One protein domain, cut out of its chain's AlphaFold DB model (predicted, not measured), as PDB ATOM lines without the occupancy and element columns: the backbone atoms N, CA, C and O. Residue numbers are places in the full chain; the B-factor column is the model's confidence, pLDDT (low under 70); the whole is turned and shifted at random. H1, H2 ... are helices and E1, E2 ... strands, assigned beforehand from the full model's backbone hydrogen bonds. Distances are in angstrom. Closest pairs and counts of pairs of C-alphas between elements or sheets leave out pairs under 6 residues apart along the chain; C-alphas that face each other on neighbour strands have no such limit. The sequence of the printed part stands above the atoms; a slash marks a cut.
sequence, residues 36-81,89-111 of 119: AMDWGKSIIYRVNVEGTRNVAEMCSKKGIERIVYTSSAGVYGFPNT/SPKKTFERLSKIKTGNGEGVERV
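What this domain is: This is residues 36 to 81 and 89 to 111 of the 119 residues of the protein "NAD-dependent epimerase/dehydratase family protein" of Thermoplasmata archaeon (UniProt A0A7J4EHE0). One long helix, H1, makes the long side of the domain; after a tight turn the strand E1 folds back beside H1 in roughly the reverse direction, and the one-turn helix H2 follows directly on E1. After a cut comes the unnamed stretch of residues 89 to 111, which first runs across the line of H1 and then turns, with residues 96 to 107 running beside a part of H1 and stopping short of its last residue, Lys 62. The printed part has 69 residues, with two named helices and one named strand in the order H1, E1, H2; the class is mostly helix, though under half of the residues are in named elements. The whole is elongated, 42 by 27 by 17 A, and only just compact, close to loose, with a radius of gyration of the C-alphas of 13.2 A.

Where its parts are: Find C-alpha 41 at (263.465, 323.531, 309.815); from there H1, residues 41 to 62, runs 30.4 A to C-alpha 62 at (274.047, 301.182, 292.179). E1 is residues 67 to 72, 16.1 A long. H2 is residues 73 to 76, 6.0 A long, and ends at C-alpha 76 at (266.649, 311.246, 322.475).

How they stand to each other: Begin with H1 and look at Cys 59: its C-alpha and that of Ile 67 are the closest of H1 and E1, 7.9 A apart. A tight link of 4 residues joins these two elements. E1 pairs with no named strand. E1 and H2 meet only through their link, a tight one with 0 residues between them. H1 and H2 are apart. In H1, 16 of 18 O i to N i+4 pairs are within hydrogen-bond range; H2 is too short for such a pair, and its 1 O i to N i+3 pair is within range.

The domain as a whole: The two farthest C-alphas, those of Lys 62 and Thr 81, are 43.5 A apart. Residues 82 to 88 are not printed, and C-alphas 81 and 89 are 11.0 A apart across this cut. The mean pLDDT of the printed part is 74.4; look at residues 93 to 111 for the low confidence, under 70.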
ATOM      1  N   ALA A  36     274.036 320.535 310.441       85.88
ATOM      2  CA  ALA A  36     274.264 320.234 311.856       85.88
ATOM      3  C   ALA A  36     273.719 321.294 312.835       85.88
ATOM      4  O   ALA A  36     273.833 321.110 314.045       85.88
ATOM      5  N   MET A  37     273.131 322.387 312.338       82.12
ATOM      6  CA  MET A  37     272.608 323.462 313.191       82.12
ATOM      7  C   MET A  37     271.182 323.167 313.675       82.12
ATOM      8  O   MET A  37     270.407 322.492 312.997       82.12
ATOM      9  N   ASP A  38     270.799 323.765 314.805       75.06
ATOM     10  CA  ASP A  38     269.480 323.565 315.428       75.06
ATOM     11  C   ASP A  38     268.366 324.480 314.871       75.06
ATOM     12  O   ASP A  38     267.201 324.409 315.283       75.06
ATOM     13  N   TRP A  39     268.689 325.350 313.912       77.44
ATOM     14  CA  TRP A  39     267.746 326.281 313.286       77.44
ATOM     15  C   TRP A  39     267.523 325.990 311.800       77.44
ATOM     16  O   TRP A  39     268.271 325.266 311.167       77.44
ATOM     17  N   GLY A  40     266.457 326.555 311.225       82.81
ATOM     18  CA  GLY A  40     266.125 326.348 309.810       82.81
ATOM     19  C   GLY A  40     265.454 324.997 309.527       82.81
ATOM     20  O   GLY A  40     266.017 324.145 308.856       82.81
ATOM     21  N   LYS A  41     264.207 324.803 309.992       80.75
ATOM     22  CA  LYS A  41     263.465 323.531 309.815       80.75
ATOM     23  C   LYS A  41     263.489 323.009 308.373       80.75
ATOM     24  O   LYS A  41     263.666 321.816 308.166       80.75
ATOM     25  N   SER A  42     263.278 323.899 307.403       88.75
ATOM     26  CA  SER A  42     263.213 323.549 305.985       88.75
ATOM     27  C   SER A  42     264.548 323.024 305.465       88.75
ATOM     28  O   SER A  42     264.568 321.976 304.833       88.75
ATOM     29  N   ILE A  43     265.660 323.702 305.774       88.31
ATOM     30  CA  ILE A  43     266.987 323.261 305.334       88.31
ATOM     31  C   ILE A  43     267.420 321.978 306.046       88.31
ATOM     32  O   ILE A  43     267.931 321.075 305.391       88.31
ATOM     33  N   ILE A  44     267.129 321.840 307.346       83.88
ATOM     34  CA  ILE A  44     267.389 320.598 308.085       83.88
ATOM     35  C   ILE A  44     266.616 319.436 307.437       83.88
ATOM     36  O   ILE A  44     267.189 318.372 307.213       83.88
ATOM     37  N   TYR A  45     265.333 319.624 307.107       83.25
ATOM     38  CA  TYR A  45     264.536 318.581 306.458       83.25
ATOM     39  C   TYR A  45     265.078 318.235 305.065       83.25
ATOM     40  O   TYR A  45     265.320 317.066 304.773       83.25
ATOM     41  N   ARG A  46     265.331 319.253 304.233       90.69
ATOM     42  CA  ARG A  46     265.847 319.089 302.868       90.69
ATOM     43  C   ARG A  46     267.178 318.336 302.845       90.69
ATOM     44  O   ARG A  46     267.325 317.379 302.098       90.69
ATOM     45  N   VAL A  47     268.136 318.731 303.682       89.56
ATOM     46  CA  VAL A  47     269.467 318.105 303.711       89.56
ATOM     47  C   VAL A  47     269.413 316.747 304.403       89.56
ATOM     48  O   VAL A  47     269.851 315.747 303.841       89.56
ATOM     49  N   ASN A  48     268.856 316.685 305.613       88.69
ATOM     50  CA  ASN A  48     269.055 315.517 306.463       88.69
ATOM     51  C   ASN A  48     267.975 314.438 306.274       88.69
ATOM     52  O   ASN A  48     268.251 313.282 306.595       88.69
ATOM     53  N   VAL A  49     266.774 314.771 305.773       84.00
ATOM     54  CA  VAL A  49     265.755 313.771 305.386       84.00
ATOM     55  C   VAL A  49     265.864 313.456 303.907       84.00
ATOM     56  O   VAL A  49     266.158 312.317 303.548       84.00
ATOM     57  N   GLU A  50     265.602 314.444 303.050       89.94
ATOM     58  CA  GLU A  50     265.499 314.194 301.610       89.94
ATOM     59  C   GLU A  50     266.863 313.869 301.017       89.94
ATOM     60  O   GLU A  50     266.989 312.878 300.305       89.94
ATOM     61  N   GLY A  51     267.912 314.590 301.415       92.69
ATOM     62  CA  GLY A  51     269.265 314.270 300.974       92.69
ATOM     63  C   GLY A  51     269.739 312.880 301.402       92.69
ATOM     64  O   GLY A  51     270.305 312.140 300.599       92.69
ATOM     65  N   THR A  52     269.435 312.462 302.632       92.81
ATOM     66  CA  THR A  52     269.725 311.090 303.087       92.81
ATOM     67  C   THR A  52     268.930 310.047 302.295       92.81
ATOM     68  O   THR A  52     269.474 308.996 301.956       92.81
ATOM     69  N   ARG A  53     267.661 310.329 301.960       90.69
ATOM     70  CA  ARG A  53     266.855 309.456 301.094       90.69
ATOM     71  C   ARG A  53     267.496 309.311 299.716       90.69
ATOM     72  O   ARG A  53     267.648 308.186 299.258       90.69
ATOM     73  N   ASN A  54     267.920 310.413 299.103       95.06
ATOM     74  CA  ASN A  54     268.566 310.401 297.789       95.06
ATOM     75  C   ASN A  54     269.832 309.534 297.794       95.06
ATOM     76  O   ASN A  54     270.041 308.739 296.881       95.06
ATOM     77  N   VAL A  55     270.642 309.622 298.853       93.75
ATOM     78  CA  VAL A  55     271.823 308.763 299.036       93.75
ATOM     79  C   VAL A  55     271.434 307.287 299.146       93.75
ATOM     80  O   VAL A  55     272.024 306.455 298.461       93.75
ATOM     81  N   ALA A  56     270.429 306.948 299.957       90.81
ATOM     82  CA  ALA A  56     269.969 305.565 300.105       90.81
ATOM     83  C   ALA A  56     269.402 304.997 298.790       90.81
ATOM     84  O   ALA A  56     269.722 303.868 298.412       90.81
ATOM     85  N   GLU A  57     268.609 305.790 298.065       93.75
ATOM     86  CA  GLU A  57     268.105 305.429 296.739       93.75
ATOM     87  C   GLU A  57     269.245 305.232 295.741       93.75
ATOM     88  O   GLU A  57     269.197 304.297 294.940       93.75
ATOM     89  N   MET A  58     270.289 306.064 295.793       94.19
ATOM     90  CA  MET A  58     271.448 305.889 294.924       94.19
ATOM     91  C   MET A  58     272.250 304.636 295.254       94.19
ATOM     92  O   MET A  58     272.592 303.896 294.331       94.19
ATOM     93  N   CYS A  59     272.478 304.343 296.538       93.38
ATOM     94  CA  CYS A  59     273.076 303.076 296.958       93.38
ATOM     95  C   CYS A  59     272.285 301.888 296.402       93.38
ATOM     96  O   CYS A  59     272.865 300.999 295.784       93.38
ATOM     97  N   SER A  60     270.956 301.909 296.549       92.50
ATOM     98  CA  SER A  60     270.086 300.854 296.026       92.50
ATOM     99  C   SER A  60     270.190 300.721 294.502       92.50
ATOM    100  O   SER A  60     270.403 299.616 294.006       92.50
ATOM    101  N   LYS A  61     270.124 301.831 293.751       94.75
ATOM    102  CA  LYS A  61     270.243 301.839 292.277       94.75
ATOM    103  C   LYS A  61     271.597 301.325 291.780       94.75
ATOM    104  O   LYS A  61     271.660 300.746 290.700       94.75
ATOM    105  N   LYS A  62     272.670 301.559 292.538       94.25
ATOM    106  CA  LYS A  62     274.047 301.182 292.179       94.25
ATOM    107  C   LYS A  62     274.475 299.823 292.746       94.25
ATOM    108  O   LYS A  62     275.591 299.395 292.480       94.25
ATOM    109  N   GLY A  63     273.607 299.139 293.496       93.94
ATOM    110  CA  GLY A  63     273.919 297.840 294.103       93.94
ATOM    111  C   GLY A  63     274.883 297.922 295.292       93.94
ATOM    112  O   GLY A  63     275.581 296.958 295.588       93.94
ATOM    113  N   ILE A  64     274.942 299.067 295.974       93.50
ATOM    114  CA  ILE A  64     275.813 299.286 297.132       93.50
ATOM    115  C   ILE A  64     275.091 298.805 298.389       93.50
ATOM    116  O   ILE A  64     274.128 299.418 298.852       93.50
ATOM    117  N   GLU A  65     275.580 297.712 298.967       89.62
ATOM    118  CA  GLU A  65     274.917 297.034 300.087       89.62
ATOM    119  C   GLU A  65     275.300 297.579 301.471       89.62
ATOM    120  O   GLU A  65     274.675 297.227 302.475       89.62
ATOM    121  N   ARG A  66     276.354 298.402 301.564       90.94
ATOM    122  CA  ARG A  66     276.897 298.869 302.849       90.94
ATOM    123  C   ARG A  66     276.892 300.385 302.936       90.94
ATOM    124  O   ARG A  66     277.601 301.068 302.198       90.94
ATOM    125  N   ILE A  67     276.149 300.897 303.911       88.62
ATOM    126  CA  ILE A  67     276.122 302.314 304.261       88.62
ATOM    127  C   ILE A  67     276.352 302.489 305.761       88.62
ATOM    128  O   ILE A  67     275.733 301.826 306.590       88.62
ATOM    129  N   VAL A  68     277.244 303.404 306.116       88.38
ATOM    130  CA  VAL A  68     277.459 303.883 307.480       88.38
ATOM    131  C   VAL A  68     276.790 305.244 307.579       88.38
ATOM    132  O   VAL A  68     277.157 306.171 306.861       88.38
ATOM    133  N   TYR A  69     275.789 305.359 308.447       85.12
ATOM    134  CA  TYR A  69     275.053 306.600 308.679       85.12
ATOM    135  C   TYR A  69     275.430 307.173 310.042       85.12
ATOM    136  O   TYR A  69     275.318 306.489 311.068       85.12
ATOM    137  N   THR A  70     275.829 308.443 310.054       84.38
ATOM    138  CA  THR A  70     276.145 309.161 311.288       84.38
ATOM    139  C   THR A  70     274.869 309.733 311.906       84.38
ATOM    140  O   THR A  70     274.328 310.737 311.442       84.38
ATOM    141  N   SER A  71     274.388 309.109 312.983       81.81
ATOM    142  CA  SER A  71     273.284 309.643 313.790       81.81
ATOM    143  C   SER A  71     273.809 310.583 314.880       81.81
ATOM    144  O   SER A  71     275.001 310.867 314.972       81.81
ATOM    145  N   SER A  72     272.930 311.097 315.736       81.12
ATOM    146  CA  SER A  72     273.317 311.966 316.852       81.12
ATOM    147  C   SER A  72     272.422 311.730 318.061       81.12
ATOM    148  O   SER A  72     271.225 311.483 317.908       81.12
ATOM    149  N   ALA A  73     272.984 311.886 319.264       84.62
ATOM    150  CA  ALA A  73     272.267 311.732 320.533       84.62
ATOM    151  C   ALA A  73     271.014 312.626 320.646       84.62
ATOM    152  O   ALA A  73     270.085 312.299 321.380       84.62
ATOM    153  N   GLY A  74     270.920 313.692 319.840       80.81
ATOM    154  CA  GLY A  74     269.722 314.530 319.739       80.81
ATOM    155  C   GLY A  74     268.443 313.782 319.329       80.81
ATOM    156  O   GLY A  74     267.360 314.355 319.429       80.81
ATOM    157  N   VAL A  75     268.519 312.511 318.899       80.88
ATOM    158  CA  VAL A  75     267.323 311.660 318.734       80.88
ATOM    159  C   VAL A  75     266.556 311.403 320.022       80.88
ATOM    160  O   VAL A  75     265.356 311.140 319.976       80.88
ATOM    161  N   TYR A  76     267.240 311.472 321.161       83.88
ATOM    162  CA  TYR A  76     266.649 311.246 322.475       83.88
ATOM    163  C   TYR A  76     266.090 312.536 323.096       83.88
ATOM    164  O   TYR A  76     265.365 312.470 324.086       83.88
ATOM    165  N   GLY A  77     266.370 313.699 322.495       83.31
ATOM    166  CA  GLY A  77     265.953 315.001 323.012       83.31
ATOM    167  C   GLY A  77     266.620 315.330 324.349       83.31
ATOM    168  O   GLY A  77     267.796 315.040 324.546       83.31
ATOM    169  N   PHE A  78     265.855 315.928 325.264       84.56
ATOM    170  CA  PHE A  78     266.278 316.225 326.637       84.56
ATOM    171  C   PHE A  78     265.437 315.394 327.615       84.56
ATOM    172  O   PHE A  78     264.438 315.889 328.147       84.56
ATOM    173  N   PRO A  79     265.753 314.100 327.789       83.44
ATOM    174  CA  PRO A  79     264.997 313.245 328.687       83.44
ATOM    175  C   PRO A  79     265.214 313.706 330.133       83.44
ATOM    176  O   PRO A  79     266.340 313.890 330.580       83.44
ATOM    177  N   ASN A  80     264.122 313.890 330.875       87.69
ATOM    178  CA  ASN A  80     264.175 314.211 332.300       87.69
ATOM    179  C   ASN A  80     264.370 312.923 333.117       87.69
ATOM    180  O   ASN A  80     263.435 312.440 333.753       87.69
ATOM    181  N   THR A  81     265.555 312.320 333.010       86.75
ATOM    182  CA  THR A  81     265.936 311.088 333.713       86.75
ATOM    183  C   THR A  81     267.375 311.178 334.216       86.75
ATOM    184  O   THR A  81     268.190 311.907 333.653       86.75
ATOM    185  N   SER A  89     266.504 303.214 324.438       87.12
ATOM    186  CA  SER A  89     265.793 304.293 325.121       87.12
ATOM    187  C   SER A  89     264.756 304.963 324.202       87.12
ATOM    188  O   SER A  89     264.972 305.078 322.983       87.12
ATOM    189  N   PRO A  90     263.631 305.460 324.759       85.12
ATOM    190  CA  PRO A  90     262.599 306.126 323.976       85.12
ATOM    191  C   PRO A  90     263.157 307.299 323.169       85.12
ATOM    192  O   PRO A  90     263.763 308.228 323.709       85.12
ATOM    193  N   LYS A  91     262.914 307.287 321.859       80.19
ATOM    194  CA  LYS A  91     263.359 308.355 320.961       80.19
ATOM    195  C   LYS A  91     262.350 309.493 321.017       80.19
ATOM    196  O   LYS A  91     261.328 309.469 320.338       80.19
ATOM    197  N   LYS A  92     262.627 310.488 321.858       70.75
ATOM    198  CA  LYS A  92     261.898 311.762 321.891       70.75
ATOM    199  C   LYS A  92     262.630 312.789 321.045       70.75
ATOM    200  O   LYS A  92     263.158 313.784 321.532       70.75
ATOM    201  N   THR A  93     262.653 312.536 319.745       59.69
ATOM    202  CA  THR A  93     263.097 313.536 318.781       59.69
ATOM    203  C   THR A  93     262.239 314.786 318.929       59.69
ATOM    204  O   THR A  93     261.013 314.689 318.990       59.69
ATOM    205  N   PHE A  94     262.869 315.963 318.932       50.75
ATOM    206  CA  PHE A  94     262.155 317.225 318.733       50.75
ATOM    207  C   PHE A  94     261.224 317.062 317.520       50.75
ATOM    208  O   PHE A  94     261.636 316.443 316.537       50.75
ATOM    209  N   GLU A  95     260.016 317.633 317.518       44.09
ATOM    210  CA  GLU A  95     259.110 317.567 316.349       44.09
ATOM    211  C   GLU A  95     259.793 318.023 315.037       44.09
ATOM    212  O   GLU A  95     259.370 317.656 313.946       44.09
ATOM    213  N   ARG A  96     260.891 318.794 315.136       42.12
ATOM    214  CA  ARG A  96     261.775 319.191 314.022       42.12
ATOM    215  C   ARG A  96     262.657 318.078 313.453       42.12
ATOM    216  O   ARG A  96     263.035 318.193 312.299       42.12
ATOM    217  N   LEU A  97     263.040 317.075 314.245       45.06
ATOM    218  CA  LEU A  97     264.083 316.081 313.941       45.06
ATOM    219  C   LEU A  97     263.550 314.644 313.817       45.06
ATOM    220  O   LEU A  97     264.306 313.738 313.471       45.06
ATOM    221  N   SER A  98     262.252 314.440 314.057       38.78
ATOM    222  CA  SER A  98     261.586 313.130 314.151       38.78
ATOM    223  C   SER A  98     261.549 312.293 312.877       38.78
ATOM    224  O   SER A  98     261.151 311.137 312.938       38.78
ATOM    225  N   LYS A  99     261.939 312.854 311.731       44.16
ATOM    226  CA  LYS A  99     262.068 312.135 310.450       44.16
ATOM    227  C   LYS A  99     263.508 312.066 309.940       44.16
ATOM    228  O   LYS A  99     263.770 311.432 308.929       44.16
ATOM    229  N   ILE A 100     264.426 312.763 310.611       49.88
ATOM    230  CA  ILE A 100     265.800 312.980 310.147       49.88
ATOM    231  C   ILE A 100     266.732 311.862 310.585       49.88
ATOM    232  O   ILE A 100     267.616 311.468 309.836       49.88
ATOM    233  N   LYS A 101     266.552 311.378 311.814       46.88
ATOM    234  CA  LYS A 101     267.511 310.482 312.473       46.88
ATOM    235  C   LYS A 101     266.918 309.115 312.834       46.88
ATOM    236  O   LYS A 101     267.637 308.181 313.179       46.88
ATOM    237  N   THR A 102     265.600 309.000 312.764       46.47
ATOM    238  CA  THR A 102     264.820 307.764 312.789       46.47
ATOM    239  C   THR A 102     264.628 307.351 311.337       46.47
ATOM    240  O   THR A 102     263.620 307.670 310.717       46.47
ATOM    241  N   GLY A 103     265.642 306.721 310.739       42.75
ATOM    242  CA  GLY A 103     265.474 306.126 309.415       42.75
ATOM    243  C   GLY A 103     264.266 305.190 309.455       42.75
ATOM    244  O   GLY A 103     264.264 304.241 310.238       42.75
ATOM    245  N   ASN A 104     263.221 305.490 308.679       38.50
ATOM    246  CA  ASN A 104     262.102 304.572 308.502       38.50
ATOM    247  C   ASN A 104     262.661 303.327 307.807       38.50
ATOM    248  O   ASN A 104     263.053 303.375 306.643       38.50
ATOM    249  N   GLY A 105     262.805 302.256 308.584       37.28
ATOM    250  CA  GLY A 105     263.494 301.030 308.213       37.28
ATOM    251  C   GLY A 105     262.667 300.129 307.311       37.28
ATOM    252  O   GLY A 105     262.216 299.081 307.752       37.28
ATOM    253  N   GLU A 106     262.548 300.492 306.040       32.34
ATOM    254  CA  GLU A 106     262.192 299.548 304.980       32.34
ATOM    255  C   GLU A 106     263.319 299.581 303.939       32.34
ATOM    256  O   GLU A 106     263.310 300.391 303.019       32.34
ATOM    257  N   GLY A 107     264.359 298.759 304.148       32.59
ATOM    258  CA  GLY A 107     265.391 298.498 303.130       32.59
ATOM    259  C   GLY A 107     266.865 298.621 303.535       32.59
ATOM    260  O   GLY A 107     267.721 298.406 302.685       32.59
ATOM    261  N   VAL A 108     267.210 298.936 304.792       38.84
ATOM    262  CA  VAL A 108     268.626 299.114 305.190       38.84
ATOM    263  C   VAL A 108     268.983 298.284 306.428       38.84
ATOM    264  O   VAL A 108     269.186 298.802 307.523       38.84
ATOM    265  N   GLU A 109     269.053 296.962 306.263       28.53
ATOM    266  CA  GLU A 109     269.360 296.022 307.357       28.53
ATOM    267  C   GLU A 109     270.842 296.006 307.784       28.53
ATOM    268  O   GLU A 109     271.184 295.394 308.793       28.53
ATOM    269  N   ARG A 110     271.746 296.705 307.079       33.19
ATOM    270  CA  ARG A 110     273.187 296.746 307.415       33.19
ATOM    271  C   ARG A 110     273.748 298.163 307.524       33.19
ATOM    272  O   ARG A 110     274.793 298.470 306.959       33.19
ATOM    273  N   VAL A 111     273.067 299.020 308.286       36.91
ATOM    274  CA  VAL A 111     273.652 300.290 308.739       36.91
ATOM    275  C   VAL A 111     274.452 300.056 310.012       36.91
ATOM    276  O   VAL A 111     273.869 299.840 311.074       36.91
TER     277      VAL A 111